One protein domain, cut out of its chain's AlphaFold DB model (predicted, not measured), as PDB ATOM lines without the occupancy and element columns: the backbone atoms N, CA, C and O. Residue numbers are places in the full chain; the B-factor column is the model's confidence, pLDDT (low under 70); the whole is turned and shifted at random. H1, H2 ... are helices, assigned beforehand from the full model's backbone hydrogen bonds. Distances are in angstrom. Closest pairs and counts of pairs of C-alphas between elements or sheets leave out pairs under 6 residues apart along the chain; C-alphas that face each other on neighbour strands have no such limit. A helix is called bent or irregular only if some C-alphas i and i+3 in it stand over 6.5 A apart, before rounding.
ATOM      1  N   PRO A 120     215.912 131.722 172.647       76.00
ATOM      2  CA  PRO A 120     215.233 132.142 173.868       76.00
ATOM      3  C   PRO A 120     214.135 131.153 174.280       76.00
ATOM      4  O   PRO A 120     213.408 130.625 173.441       76.00
ATOM      5  N   LEU A 121     213.979 130.949 175.590       74.75
ATOM      6  CA  LEU A 121     212.925 130.086 176.132       74.75
ATOM      7  C   LEU A 121     211.519 130.692 175.918       74.75
ATOM      8  O   LEU A 121     211.377 131.920 176.017       74.75
ATOM      9  N   PRO A 122     210.477 129.861 175.692       74.81
ATOM     10  CA  PRO A 122     209.098 130.311 175.535       74.81
ATOM     11  C   PRO A 122     208.627 131.137 176.719       74.81
ATOM     12  O   PRO A 122     208.871 130.788 177.876       74.81
ATOM     13  N   ARG A 123     207.910 132.219 176.419       73.81
ATOM     14  CA  ARG A 123     207.323 133.113 177.432       73.81
ATOM     15  C   ARG A 123     205.798 133.088 177.423       73.81
ATOM     16  O   ARG A 123     205.180 133.549 178.376       73.81
ATOM     17  N   SER A 124     205.190 132.571 176.355       81.69
ATOM     18  CA  SER A 124     203.740 132.459 176.225       81.69
ATOM     19  C   SER A 124     203.233 131.153 176.831       81.69
ATOM     20  O   SER A 124     203.750 130.081 176.528       81.69
ATOM     21  N   ILE A 125     202.157 131.227 177.618       78.44
ATOM     22  CA  ILE A 125     201.489 130.057 178.216       78.44
ATOM     23  C   ILE A 125     201.038 129.056 177.137       78.44
ATOM     24  O   ILE A 125     201.103 127.846 177.336       78.44
ATOM     25  N   VAL A 126     200.623 129.544 175.963       81.56
ATOM     26  CA  VAL A 126     200.186 128.687 174.847       81.56
ATOM     27  C   VAL A 126     201.358 127.901 174.257       81.56
ATOM     28  O   VAL A 126     201.227 126.711 173.977       81.56
ATOM     29  N   GLU A 127     202.509 128.551 174.085       79.00
ATOM     30  CA  GLU A 127     203.731 127.901 173.598       79.00
ATOM     31  C   GLU A 127     204.278 126.911 174.622       79.00
ATOM     32  O   GLU A 127     204.676 125.814 174.244       79.00
ATOM     33  N   LEU A 128     204.234 127.262 175.912       79.94
ATOM     34  CA  LEU A 128     204.625 126.372 177.004       79.94
ATOM     35  C   LEU A 128     203.771 125.106 177.028       79.94
ATOM     36  O   LEU A 128     204.321 124.015 177.122       79.94
ATOM     37  N   ARG A 129     202.447 125.231 176.867       81.81
ATOM     38  CA  ARG A 129     201.553 124.069 176.803       81.81
ATOM     39  C   ARG A 129     201.905 123.157 175.626       81.81
ATOM     40  O   ARG A 129     202.097 121.962 175.824       81.81
ATOM     41  N   ARG A 130     202.079 123.720 174.426       82.38
ATOM     42  CA  ARG A 130     202.488 122.951 173.236       82.38
ATOM     43  C   ARG A 130     203.856 122.286 173.406       82.38
ATOM     44  O   ARG A 130     204.033 121.144 172.998       82.38
ATOM     45  N   ALA A 131     204.819 122.990 174.002       84.38
ATOM     46  CA  ALA A 131     206.134 122.434 174.305       84.38
ATOM     47  C   ALA A 131     206.015 121.259 175.282       84.38
ATOM     48  O   ALA A 131     206.591 120.204 175.033       84.38
ATOM     49  N   SER A 132     205.226 121.421 176.346       82.75
ATOM     50  CA  SER A 132     205.031 120.390 177.365       82.75
ATOM     51  C   SER A 132     204.419 119.112 176.789       82.75
ATOM     52  O   SER A 132     204.952 118.035 177.035       82.75
ATOM     53  N   GLU A 133     203.393 119.228 175.938       83.56
ATOM     54  CA  GLU A 133     202.780 118.096 175.231       83.56
ATOM     55  C   GLU A 133     203.807 117.377 174.343       83.56
ATOM     56  O   GLU A 133     204.030 116.176 174.489       83.56
ATOM     57  N   TRP A 134     204.534 118.126 173.505       86.69
ATOM     58  CA  TRP A 134     205.542 117.558 172.606       86.69
ATOM     59  C   TRP A 134     206.673 116.830 173.347       86.69
ATOM     60  O   TRP A 134     207.142 115.779 172.895       86.69
ATOM     61  N   ILE A 135     207.135 117.406 174.462       86.31
ATOM     62  CA  ILE A 135     208.224 116.865 175.280       86.31
ATOM     63  C   ILE A 135     207.761 115.607 176.001       86.31
ATOM     64  O   ILE A 135     208.477 114.607 175.993       86.31
ATOM     65  N   PHE A 136     206.578 115.648 176.605       81.50
ATOM     66  CA  PHE A 136     206.053 114.548 177.397       81.50
ATOM     67  C   PHE A 136     205.780 113.311 176.537       81.50
ATOM     68  O   PHE A 136     206.240 112.224 176.884       81.50
ATOM     69  N   ASP A 137     205.176 113.482 175.357       82.88
ATOM     70  CA  ASP A 137     204.933 112.384 174.414       82.88
ATOM     71  C   ASP A 137     206.239 111.691 173.980       82.88
ATOM     72  O   ASP A 137     206.289 110.473 173.811       82.88
ATOM     73  N   ARG A 138     207.341 112.437 173.841       84.50
ATOM     74  CA  ARG A 138     208.643 111.892 173.402       84.50
ATOM     75  C   ARG A 138     209.507 111.359 174.539       84.50
ATOM     76  O   ARG A 138     210.278 110.424 174.330       84.50
ATOM     77  N   ALA A 139     209.408 111.952 175.724       77.88
ATOM     78  CA  ALA A 139     210.129 111.508 176.910       77.88
ATOM     79  C   ALA A 139     209.471 110.276 177.547       77.88
ATOM     80  O   ALA A 139     210.172 109.356 177.967       77.88
ATOM     81  N   PHE A 140     208.137 110.251 177.577       76.56
ATOM     82  CA  PHE A 140     207.346 109.326 178.386       76.56
ATOM     83  C   PHE A 140     206.188 108.663 177.628       76.56
ATOM     84  O   PHE A 140     205.429 107.927 178.244       76.56
ATOM     85  N   GLY A 141     206.039 108.843 176.310       62.62
ATOM     86  CA  GLY A 141     204.904 108.283 175.552       62.62
ATOM     87  C   GLY A 141     204.762 106.755 175.591       62.62
ATOM     88  O   GLY A 141     203.695 106.235 175.285       62.62
ATOM     89  N   HIS A 142     205.798 106.026 176.017       60.69
ATOM     90  CA  HIS A 142     205.730 104.583 176.280       60.69
ATOM     91  C   HIS A 142     204.981 104.230 177.579       60.69
ATOM     92  O   HIS A 142     204.569 103.086 177.743       60.69
ATOM     93  N   LEU A 143     204.794 105.195 178.481       56.41
ATOM     94  CA  LEU A 143     204.181 105.016 179.798       56.41
ATOM     95  C   LEU A 143     202.664 105.299 179.804       56.41
ATOM     96  O   LEU A 143     202.051 105.203 180.858       56.41
ATOM     97  N   CYS A 144     202.039 105.620 178.657       45.41
ATOM     98  CA  CYS A 144     200.581 105.828 178.520       45.41
ATOM     99  C   CYS A 144     199.956 106.754 179.596       45.41
ATOM    100  O   CYS A 144     198.884 106.467 180.129       45.41
ATOM    101  N   LEU A 145     200.626 107.865 179.913       50.50
ATOM    102  CA  LEU A 145     200.291 108.743 181.041       50.50
ATOM    103  C   LEU A 145     199.216 109.792 180.669       50.50
ATOM    104  O   LEU A 145     199.248 110.366 179.577       50.50
ATOM    105  N   TYR A 146     198.300 110.106 181.597       43.09
ATOM    106  CA  TYR A 146     197.180 111.047 181.378       43.09
ATOM    107  C   TYR A 146     197.336 112.424 182.057       43.09
ATOM    108  O   TYR A 146     196.575 113.340 181.732       43.09
ATOM    109  N   SER A 147     198.296 112.608 182.974       48.50
ATOM    110  CA  SER A 147     198.442 113.857 183.745       48.50
ATOM    111  C   SER A 147     199.551 114.767 183.207       48.50
ATOM    112  O   SER A 147     200.701 114.353 183.065       48.50
ATOM    113  N   ARG A 148     199.195 116.024 182.904       58.00
ATOM    114  CA  ARG A 148     200.047 117.037 182.259       58.00
ATOM    115  C   ARG A 148     200.424 118.104 183.283       58.00
ATOM    116  O   ARG A 148     199.609 118.968 183.592       58.00
ATOM    117  N   SER A 149     201.633 118.041 183.826       54.50
ATOM    118  CA  SER A 149     202.071 118.974 184.864       54.50
ATOM    119  C   SER A 149     202.554 120.305 184.282       54.50
ATOM    120  O   SER A 149     203.355 120.358 183.350       54.50
ATOM    121  N   GLU A 150     202.088 121.406 184.877       63.22
ATOM    122  CA  GLU A 150     202.420 122.782 184.489       63.22
ATOM    123  C   GLU A 150     203.818 123.232 184.961       63.22
ATOM    124  O   GLU A 150     204.146 124.403 184.827       63.22
ATOM    125  N   PHE A 151     204.696 122.352 185.460       75.88
ATOM    126  CA  PHE A 151     205.993 122.731 186.061       75.88
ATOM    127  C   PHE A 151     207.001 123.367 185.080       75.88
ATOM    128  O   PHE A 151     208.028 123.907 185.487       75.88
ATOM    129  N   GLN A 152     206.740 123.332 183.771       77.00
ATOM    130  CA  GLN A 152     207.649 123.875 182.757       77.00
ATOM    131  C   GLN A 152     207.831 125.403 182.848       77.00
ATOM    132  O   GLN A 152     208.842 125.934 182.374       77.00
ATOM    133  N   HIS A 153     206.901 126.111 183.499       82.94
ATOM    134  CA  HIS A 153     207.067 127.531 183.820       82.94
ATOM    135  C   HIS A 153     208.276 127.779 184.744       82.94
ATOM    136  O   HIS A 153     209.000 128.752 184.525       82.94
ATOM    137  N   LEU A 154     208.587 126.851 185.659       86.25
ATOM    138  CA  LEU A 154     209.737 126.940 186.570       86.25
ATOM    139  C   LEU A 154     211.069 127.003 185.805       86.25
ATOM    140  O   LEU A 154     211.952 127.802 186.118       86.25
ATOM    141  N   LEU A 155     211.210 126.186 184.757       84.19
ATOM    142  CA  LEU A 155     212.400 126.170 183.898       84.19
ATOM    143  C   LEU A 155     212.453 127.402 182.989       84.19
ATOM    144  O   LEU A 155     213.489 128.057 182.858       84.19
ATOM    145  N   ASN A 156     211.332 127.705 182.331       81.81
ATOM    146  CA  ASN A 156     211.325 128.621 181.197       81.81
ATOM    147  C   ASN A 156     211.127 130.089 181.598       81.81
ATOM    148  O   ASN A 156     211.794 130.965 181.034       81.81
ATOM    149  N   MET A 157     210.248 130.356 182.569       83.62
ATOM    150  CA  MET A 157     209.907 131.700 183.048       83.62
ATOM    151  C   MET A 157     210.742 132.083 184.267       83.62
ATOM    152  O   MET A 157     211.450 133.095 184.224       83.62
ATOM    153  N   ASP A 158     210.720 131.250 185.309       87.69
ATOM    154  CA  ASP A 158     211.393 131.563 186.576       87.69
ATOM    155  C   ASP A 158     212.909 131.354 186.511       87.69
ATOM    156  O   ASP A 158     213.658 131.958 187.282       87.69
ATOM    157  N   LYS A 159     213.377 130.588 185.512       91.06
ATOM    158  CA  LYS A 159     214.791 130.254 185.283       91.06
ATOM    159  C   LYS A 159     215.387 129.478 186.458       91.06
ATOM    160  O   LYS A 159     216.519 129.747 186.868       91.06
ATOM    161  N   TYR A 160     214.636 128.525 186.999       93.62
ATOM    162  CA  TYR A 160     215.162 127.582 187.975       93.62
ATOM    163  C   TYR A 160     215.885 126.425 187.290       93.62
ATOM    164  O   TYR A 160     215.436 125.903 186.273       93.62
ATOM    165  N   GLU A 161     217.014 126.007 187.848       94.06
ATOM    166  CA  GLU A 161     217.722 124.815 187.401       94.06
ATOM    167  C   GLU A 161     217.141 123.533 188.009       94.06
ATOM    168  O   GLU A 161     216.510 123.536 189.067       94.06
ATOM    169  N   ILE A 162     217.414 122.404 187.349       92.75
ATOM    170  CA  ILE A 162     216.892 121.083 187.716       92.75
ATOM    171  C   ILE A 162     217.133 120.721 189.192       92.75
ATOM    172  O   ILE A 162     216.181 120.261 189.824       92.75
ATOM    173  N   PRO A 163     218.324 120.943 189.793       92.62
ATOM    174  CA  PRO A 163     218.519 120.631 191.207       92.62
ATOM    175  C   PRO A 163     217.621 121.450 192.138       92.62
ATOM    176  O   PRO A 163     217.103 120.896 193.105       92.62
ATOM    177  N   PHE A 164     217.401 122.737 191.841       93.38
ATOM    178  CA  PHE A 164     216.518 123.597 192.633       93.38
ATOM    179  C   PHE A 164     215.073 123.098 192.564       93.38
ATOM    180  O   PHE A 164     214.437 122.910 193.597       93.38
ATOM    181  N   ILE A 165     214.584 122.803 191.356       91.19
ATOM    182  CA  ILE A 165     213.222 122.296 191.142       91.19
ATOM    183  C   ILE A 165     213.022 120.966 191.878       91.19
ATOM    184  O   ILE A 165     212.064 120.807 192.632       91.19
ATOM    185  N   ALA A 166     213.961 120.029 191.708       87.69
ATOM    186  CA  ALA A 166     213.889 118.707 192.319       87.69
ATOM    187  C   ALA A 166     213.862 118.752 193.856       87.69
ATOM    188  O   ALA A 166     213.250 117.886 194.478       87.69
ATOM    189  N   MET A 167     214.539 119.737 194.456       86.69
ATOM    190  CA  MET A 167     214.687 119.853 195.906       86.69
ATOM    191  C   MET A 167     213.592 120.711 196.556       86.69
ATOM    192  O   MET A 167     213.064 120.327 197.595       86.69
ATOM    193  N   TYR A 168     213.241 121.852 195.952       88.88
ATOM    194  CA  TYR A 168     212.424 122.901 196.583       88.88
ATOM    195  C   TYR A 168     211.078 123.155 195.896       88.88
ATOM    196  O   TYR A 168     210.284 123.951 196.390       88.88
ATOM    197  N   ARG A 169     210.798 122.506 194.760       87.62
ATOM    198  CA  ARG A 169     209.511 122.587 194.035       87.62
ATOM    199  C   ARG A 169     208.931 121.199 193.762       87.62
ATOM    200  O   ARG A 169     208.238 120.961 192.775       87.62
ATOM    201  N   ARG A 170     209.231 120.249 194.653       81.75
ATOM    202  CA  ARG A 170     208.846 118.839 194.511       81.75
ATOM    203  C   ARG A 170     207.334 118.649 194.428       81.75
ATOM    204  O   ARG A 170     206.884 117.772 193.701       81.75
ATOM    205  N   GLU A 171     206.576 119.482 195.132       79.88
ATOM    206  CA  GLU A 171     205.109 119.460 195.186       79.88
ATOM    207  C   GLU A 171     204.474 119.700 193.813       79.88
ATOM    208  O   GLU A 171     203.560 118.978 193.423       79.88
ATOM    209  N   GLU A 172     205.041 120.617 193.029       80.25
ATOM    210  CA  GLU A 172     204.610 120.919 191.657       80.25
ATOM    211  C   GLU A 172     205.000 119.824 190.651       80.25
ATOM    212  O   GLU A 172     204.477 119.761 189.539       80.25
ATOM    213  N   CYS A 173     205.914 118.934 191.045       77.69
ATOM    214  CA  CYS A 173     206.406 117.830 190.225       77.69
ATOM    215  C   CYS A 173     205.817 116.468 190.635       77.69
ATOM    216  O   CYS A 173     206.193 115.450 190.054       77.69
ATOM    217  N   LEU A 174     204.912 116.407 191.622       69.31
ATOM    218  CA  LEU A 174     204.376 115.140 192.142       69.31
ATOM    219  C   LEU A 174     203.623 114.324 191.087       69.31
ATOM    220  O   LEU A 174     203.636 113.096 191.149       69.31
ATOM    221  N   ASP A 175     203.016 114.967 190.092       67.12
ATOM    222  CA  ASP A 175     202.357 114.257 188.992       67.12
ATOM    223  C   ASP A 175     203.342 113.467 188.120       67.12
ATOM    224  O   ASP A 175     202.972 112.423 187.596       67.12
ATOM    225  N   LEU A 176     204.613 113.889 188.033       66.25
ATOM    226  CA  LEU A 176     205.671 113.085 187.403       66.25
ATOM    227  C   LEU A 176     206.027 111.846 188.238       66.25
ATOM    228  O   LEU A 176     206.578 110.883 187.713       66.25
ATOM    229  N   LEU A 177     205.765 111.887 189.548       61.53
ATOM    230  CA  LEU A 177     206.146 110.849 190.505       61.53
ATOM    231  C   LEU A 177     205.063 109.791 190.729       61.53
ATOM    232  O   LEU A 177     205.424 108.641 190.966       61.53
ATOM    233  N   LYS A 178     203.775 110.164 190.660       58.22
ATOM    234  CA  LYS A 178     202.630 109.293 190.996       58.22
ATOM    235  C   LYS A 178     202.669 107.934 190.286       58.22
ATOM    236  O   LYS A 178     202.375 106.925 190.918       58.22
ATOM    237  N   GLU A 179     203.099 107.884 189.027       51.72
ATOM    238  CA  GLU A 179     203.018 106.658 188.215       51.72
ATOM    239  C   GLU A 179     204.356 105.893 188.118       51.72
ATOM    240  O   GLU A 179     204.351 104.669 188.011       51.72
ATOM    241  N   LEU A 180     205.510 106.551 188.332       50.28
ATOM    242  CA  LEU A 180     206.807 105.861 188.510       50.28
ATOM    243  C   LEU A 180     206.837 104.990 189.784       50.28
ATOM    244  O   LEU A 180     207.685 104.111 189.929       50.28
ATOM    245  N   THR A 181     205.917 105.236 190.723       48.47
ATOM    246  CA  THR A 181     205.741 104.464 191.962       48.47
ATOM    247  C   THR A 181     204.731 103.313 191.869       48.47
ATOM    248  O   THR A 181     204.641 102.526 192.819       48.47
ATOM    249  N   ASP A 182     203.989 103.185 190.762       45.88
ATOM    250  CA  ASP A 182     202.946 102.159 190.592       45.88
ATOM    251  C   ASP A 182     203.455 100.842 189.986       45.88
ATOM    252  O   ASP A 182     202.865  99.792 190.238       45.88
ATOM    253  N   GLU A 183     204.608 100.843 189.310       44.16
ATOM    254  CA  GLU A 183     205.261  99.614 188.818       44.16
ATOM    255  C   GLU A 183     206.001  98.817 189.906       44.16
ATOM    256  O   GLU A 183     206.558  97.750 189.642       44.16
ATOM    257  N   VAL A 184     206.027  99.310 191.147       42.59
ATOM    258  CA  VAL A 184     206.870  98.737 192.196       42.59
ATOM    259  C   VAL A 184     206.050  97.966 193.238       42.59
ATOM    260  O   VAL A 184     205.108  98.487 193.836       42.59
ATOM    261  N   SER A 185     206.438  96.703 193.461       41.56
ATOM    262  CA  SER A 185     205.871  95.751 194.432       41.56
ATOM    263  C   SER A 185     205.534  96.390 195.794       41.56
ATOM    264  O   SER A 185     206.254  97.249 196.303       41.56
ATOM    265  N   HIS A 186     204.458  95.931 196.447       40.06
ATOM    266  CA  HIS A 186     204.037  96.420 197.771       40.06
ATOM    267  C   HIS A 186     205.105  96.264 198.878       40.06
ATOM    268  O   HIS A 186     205.093  97.046 199.833       40.06
ATOM    269  N   GLU A 187     206.033  95.306 198.764       36.91
ATOM    270  CA  GLU A 187     207.172  95.164 199.690       36.91
ATOM    271  C   GLU A 187     208.288  96.178 199.393       36.91
ATOM    272  O   GLU A 187     208.910  96.721 200.312       36.91
ATOM    273  N   ASP A 188     208.474  96.522 198.120       40.97
ATOM    274  CA  ASP A 188     209.417  97.548 197.692       40.97
ATOM    275  C   ASP A 188     208.894  98.959 197.967       40.97
ATOM    276  O   ASP A 188     209.694  99.832 198.288       40.97
ATOM    277  N   ARG A 189     207.572  99.195 197.968       34.75
ATOM    278  CA  ARG A 189     206.972 100.489 198.353       34.75
ATOM    279  C   ARG A 189     207.469 100.958 199.726       34.75
ATOM    280  O   ARG A 189     207.938 102.084 199.843       34.75
ATOM    281  N   ARG A 190     207.514 100.083 200.743       35.97
ATOM    282  CA  ARG A 190     208.080 100.414 202.076       35.97
ATOM    283  C   ARG A 190     209.585 100.711 202.056       35.97
ATOM    284  O   ARG A 190     210.066 101.460 202.902       35.97
ATOM    285  N   THR A 191     210.316 100.154 201.095       34.97
ATOM    286  CA  THR A 191     211.758 100.382 200.904       34.97
ATOM    287  C   THR A 191     212.030 101.657 200.089       34.97
ATOM    288  O   THR A 191     213.021 102.344 200.337       34.97
ATOM    289  N   ILE A 192     211.121 102.022 199.175       37.94
ATOM    290  CA  ILE A 192     211.127 103.242 198.351       37.94
ATOM    291  C   ILE A 192     210.936 104.507 199.198       37.94
ATOM    292  O   ILE A 192     211.582 105.515 198.918       37.94
ATOM    293  N   TYR A 193     210.129 104.452 200.268       38.06
ATOM    294  CA  TYR A 193     209.876 105.600 201.160       38.06
ATOM    295  C   TYR A 193     211.098 106.071 201.969       38.06
ATOM    296  O   TYR A 193     211.037 107.103 202.635       38.06
ATOM    297  N   ARG A 194     212.251 105.393 201.891       40.72
ATOM    298  CA  ARG A 194     213.519 105.988 202.336       40.72
ATOM    299  C   ARG A 194     214.011 106.963 201.264       40.72
ATOM    300  O   ARG A 194     214.736 106.538 200.370       40.72
ATOM    301  N   LEU A 195     213.594 108.231 201.389       42.50
ATOM    302  CA  LEU A 195     214.012 109.531 200.797       42.50
ATOM    303  C   LEU A 195     215.086 109.598 199.674       42.50
ATOM    304  O   LEU A 195     215.059 110.521 198.867       42.50
ATOM    305  N   GLY A 196     216.021 108.657 199.553       47.28
ATOM    306  CA  GLY A 196     217.086 108.659 198.547       47.28
ATOM    307  C   GLY A 196     216.703 108.130 197.158       47.28
ATOM    308  O   GLY A 196     217.266 108.604 196.175       47.28
ATOM    309  N   ARG A 197     215.773 107.167 197.021       50.84
ATOM    310  CA  ARG A 197     215.480 106.548 195.701       50.84
ATOM    311  C   ARG A 197     214.471 107.348 194.865       50.84
ATOM    312  O   ARG A 197     214.661 107.462 193.659       50.84
ATOM    313  N   ILE A 198     213.470 107.966 195.500       53.16
ATOM    314  CA  ILE A 198     212.455 108.802 194.825       53.16
ATOM    315  C   ILE A 198     213.092 110.059 194.216       53.16
ATOM    316  O   ILE A 198     212.807 110.402 193.071       53.16
ATOM    317  N   ASN A 199     214.017 110.700 194.936       61.75
ATOM    318  CA  ASN A 199     214.713 111.891 194.443       61.75
ATOM    319  C   ASN A 199     215.546 111.599 193.188       61.75
ATOM    320  O   ASN A 199     215.611 112.428 192.288       61.75
ATOM    321  N   LEU A 200     216.150 110.411 193.088       64.88
ATOM    322  CA  LEU A 200     216.917 110.013 191.904       64.88
ATOM    323  C   LEU A 200     216.027 109.779 190.687       64.88
ATOM    324  O   LEU A 200     216.382 110.207 189.592       64.88
ATOM    325  N   VAL A 201     214.873 109.145 190.884       68.31
ATOM    326  CA  VAL A 201     213.881 108.919 189.827       68.31
ATOM    327  C   VAL A 201     213.302 110.252 189.338       68.31
ATOM    328  O   VAL A 201     213.274 110.500 188.133       68.31
ATOM    329  N   LEU A 202     212.956 111.166 190.257       74.44
ATOM    330  CA  LEU A 202     212.526 112.524 189.914       74.44
ATOM    331  C   LEU A 202     213.596 113.272 189.112       74.44
ATOM    332  O   LEU A 202     213.304 113.846 188.068       74.44
ATOM    333  N   LEU A 203     214.848 113.247 189.574       78.00
ATOM    334  CA  LEU A 203     215.963 113.895 188.885       78.00
ATOM    335  C   LEU A 203     216.168 113.317 187.482       78.00
ATOM    336  O   LEU A 203     216.400 114.072 186.542       78.00
ATOM    337  N   GLN A 204     216.065 111.998 187.309       78.25
ATOM    338  CA  GLN A 204     216.150 111.364 185.993       78.25
ATOM    339  C   GLN A 204     215.035 111.841 185.056       78.25
ATOM    340  O   GLN A 204     215.333 112.197 183.915       78.25
ATOM    341  N   ALA A 205     213.793 111.910 185.545       80.44
ATOM    342  CA  ALA A 205     212.656 112.416 184.781       80.44
ATOM    343  C   ALA A 205     212.832 113.897 184.404       80.44
ATOM    344  O   ALA A 205     212.692 114.259 183.236       80.44
ATOM    345  N   LEU A 206     213.224 114.749 185.355       86.19
ATOM    346  CA  LEU A 206     213.454 116.177 185.117       86.19
ATOM    347  C   LEU A 206     214.590 116.421 184.114       86.19
ATOM    348  O   LEU A 206     214.458 117.257 183.222       86.19
ATOM    349  N   TRP A 207     215.688 115.666 184.201       87.25
ATOM    350  CA  TRP A 207     216.759 115.748 183.208       87.25
ATOM    351  C   TRP A 207     216.321 115.247 181.829       87.25
ATOM    352  O   TRP A 207     216.730 115.828 180.828       87.25
ATOM    353  N   ALA A 208     215.480 114.212 181.746       84.44
ATOM    354  CA  ALA A 208     214.908 113.781 180.470       84.44
ATOM    355  C   ALA A 208     214.044 114.890 179.848       84.44
ATOM    356  O   ALA A 208     214.186 115.189 178.663       84.44
ATOM    357  N   VAL A 209     213.218 115.562 180.654       85.88
ATOM    358  CA  VAL A 209     212.442 116.732 180.214       85.88
ATOM    359  C   VAL A 209     213.366 117.854 179.744       85.88
ATOM    360  O   VAL A 209     213.127 118.430 178.687       85.88
ATOM    361  N   HIS A 210     214.443 118.143 180.478       86.88
ATOM    362  CA  HIS A 210     215.423 119.163 180.101       86.88
ATOM    363  C   HIS A 210     216.081 118.875 178.739       86.88
ATOM    364  O   HIS A 210     216.142 119.757 177.882       86.88
ATOM    365  N   GLU A 211     216.504 117.631 178.508       87.25
ATOM    366  CA  GLU A 211     217.078 117.166 177.237       87.25
ATOM    367  C   GLU A 211     216.113 117.346 176.060       87.25
ATOM    368  O   GLU A 211     216.481 117.828 174.985       87.25
ATOM    369  N   TRP A 212     214.850 116.971 176.251       87.19
ATOM    370  CA  TRP A 212     213.830 117.132 175.220       87.19
ATOM    371  C   TRP A 212     213.423 118.594 175.026       87.19
ATOM    372  O   TRP A 212     213.192 118.996 173.888       87.19
ATOM    373  N   ASN A 213     213.436 119.416 176.079       87.00
ATOM    374  CA  ASN A 213     213.247 120.863 175.977       87.00
ATOM    375  C   ASN A 213     214.348 121.503 175.120       87.00
ATOM    376  O   ASN A 213     214.045 122.243 174.190       87.00
ATOM    377  N   LYS A 214     215.621 121.148 175.349       87.81
ATOM    378  CA  LYS A 214     216.759 121.580 174.516       87.81
ATOM    379  C   LYS A 214     216.543 121.234 173.038       87.81
ATOM    380  O   LYS A 214     216.700 122.100 172.181       87.81
ATOM    381  N   LYS A 215     216.118 120.003 172.733       89.19
ATOM    382  CA  LYS A 215     215.807 119.570 171.354       89.19
ATOM    383  C   LYS A 215     214.632 120.331 170.746       89.19
ATOM    384  O   LYS A 215     214.701 120.727 169.586       89.19
ATOM    385  N   TRP A 216     213.573 120.555 171.521       88.88
ATOM    386  CA  TRP A 216     212.412 121.316 171.074       88.88
ATOM    387  C   TRP A 216     212.793 122.758 170.721       88.88
ATOM    388  O   TRP A 216     212.416 123.241 169.659       88.88
ATOM    389  N   LEU A 217     213.605 123.420 171.551       88.88
ATOM    390  CA  LEU A 217     214.089 124.782 171.302       88.88
ATOM    391  C   LEU A 217     214.928 124.867 170.024       88.88
ATOM    392  O   LEU A 217     214.673 125.724 169.183       88.88
ATOM    393  N   ILE A 218     215.872 123.936 169.840       90.50
ATOM    394  CA  ILE A 218     216.688 123.853 168.617       90.50
ATOM    395  C   ILE A 218     215.793 123.669 167.383       90.50
ATOM    396  O   ILE A 218     216.012 124.320 166.358       90.50
ATOM    397  N   LEU A 219     214.753 122.835 167.484       91.12
ATOM    398  CA  LEU A 219     213.775 122.642 166.415       91.12
ATOM    399  C   LEU A 219     212.995 123.932 166.114       91.12
ATOM    400  O   LEU A 219     212.881 124.303 164.946       91.12
ATOM    401  N   GLN A 220     212.492 124.637 167.136       89.50
ATOM    402  CA  GLN A 220     211.770 125.905 166.945       89.50
ATOM    403  C   GLN A 220     212.663 126.991 166.346       89.50
ATOM    404  O   GLN A 220     212.249 127.683 165.417       89.50
ATOM    405  N   ARG A 221     213.907 127.106 166.822       88.81
ATOM    406  CA  ARG A 221     214.894 128.031 166.260       88.81
ATOM    407  C   ARG A 221     215.124 127.745 164.782       88.81
ATOM    408  O   ARG A 221     215.007 128.654 163.969       88.81
ATOM    409  N   ARG A 222     215.347 126.479 164.414       91.81
ATOM    410  CA  ARG A 222     215.510 126.085 163.009       91.81
ATOM    411  C   ARG A 222     214.280 126.430 162.164       91.81
ATOM    412  O   ARG A 222     214.443 126.863 161.028       91.81
ATOM    413  N   LYS A 223     213.065 126.245 162.691       91.88
ATOM    414  CA  LYS A 223     211.833 126.651 161.994       91.88
ATOM    415  C   LYS A 223     211.783 128.155 161.753       91.88
ATOM    416  O   LYS A 223     211.507 128.555 160.628       91.88
ATOM    417  N   SER A 224     212.073 128.958 162.778       89.81
ATOM    418  CA  SER A 224     212.110 130.421 162.670       89.81
ATOM    419  C   SER A 224     213.159 130.869 161.654       89.81
ATOM    420  O   SER A 224     212.834 131.607 160.732       89.81
ATOM    421  N   ASP A 225     214.383 130.343 161.753       89.62
ATOM    422  CA  ASP A 225     215.482 130.673 160.841       89.62
ATOM    423  C   ASP A 225     215.126 130.321 159.381       89.62
ATOM    424  O   ASP A 225     215.440 131.069 158.452       89.62
ATOM    425  N   LEU A 226     214.451 129.185 159.158       89.81
ATOM    426  CA  LEU A 226     213.969 128.792 157.832       89.81
ATOM    427  C   LEU A 226     212.828 129.681 157.343       89.81
ATOM    428  O   LEU A 226     212.850 130.078 156.181       89.81
ATOM    429  N   GLN A 227     211.864 130.016 158.202       90.50
ATOM    430  CA  GLN A 227     210.774 130.926 157.861       90.50
ATOM    431  C   GLN A 227     211.319 132.294 157.430       90.50
ATOM    432  O   GLN A 227     211.009 132.744 156.326       90.50
ATOM    433  N   ASP A 228     212.207 132.889 158.228       88.31
ATOM    434  CA  ASP A 228     212.875 134.156 157.910       88.31
ATOM    435  C   ASP A 228     213.643 134.049 156.584       88.31
ATOM    436  O   ASP A 228     213.596 134.932 155.723       88.31
TER     437      ASP A 228
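AT A GLANCE: This is residues 120 to 228 of the 1249 residues of the protein "Transcription elongation factor SPT6" of Physcomitrium patens (UniProt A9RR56). One long, nearly straight helix, H6, makes the long axis, and the other helices and loops lie on one side of it: H1 crosses it near its middle, and H3 and H4 cross it nearer its first end. H2 sits between H1 and H3, H5 lies out past the first end of H6, and residues 222 to 228, the last of H6, stick out free at the other end. The printed part has 109 residues with six named helices, H1 to H6 in chain order, and no named strand; the class is all helix, with 79 residues in helices. The whole is only just compact, close to loose, with a radius of gyration of the C-alphas of 15.4 A, and spans 57 by 28 by 19 A.

IN THESE COORDINATES: After residues 120 to 124, H1 runs from residue 125, C-alpha at (201.489, 130.057, 178.216), to 143, 25.2 A long. It has a kink of 49 degrees near residue 137 and is irregular, with C-alphas 139 and 142 8.2 A apart. H2 is residues 152 to 156, 6.2 A, and H3 residues 162 to 168, 10.1 A. H4, residues 170 to 177, 9.3 A, is irregular too, with C-alphas 172 and 175 7.5 A apart. H5 is residues 186 to 192, 9.9 A. H6 runs 48.2 A from residue 196, C-alpha at (217.086, 108.659, 198.547), to residue 228, C-alpha at (212.875, 134.156, 157.910).

HOW THE PARTS SIT: H6 is the hub, touching H1, H3 and H4. H1 touches it at a steep tilt of 55 degrees, opposite ways, with residues 131 to 139 alone; the closest C-alphas, of Ile 135 and Trp 212, are 5.6 A apart. H3 touches H6 at a steep tilt of 47 degrees, opposite ways, closest at the C-alphas of Ala 166 and Leu 203, 6.3 A. H4 touches H6 about perpendicular, at 88 degrees, closest at the C-alphas of Leu 177 and Leu 202, 6.6 A. H1 and H2 only just touch, with 3 pairs of C-alphas within 8 A, the closest those of Ser 132 and Gln 152, 6.9 A. H2 and H6 are near each other. H5 and H6 are close but not clearly touching, and H4 and H5 are apart. Each O i to N i+4 pair is within hydrogen-bond range in H2 and H3; the counts are 13 of 15 in H1, 28 of 29 in H6, 1 of 4 in H4 and 1 of 3 in H5, where O i to N i+3 gives 4 of 5 in H4 and 2 of 4 in H5.

THE WHOLE: The two C-alphas farthest apart, of Glu 187 and Asp 228, are 57.4 A apart. The printed part has no cut and no long link. Mean pLDDT of the printed part is 72.8; residues 141 to 150 and 174 to 201 are under 70.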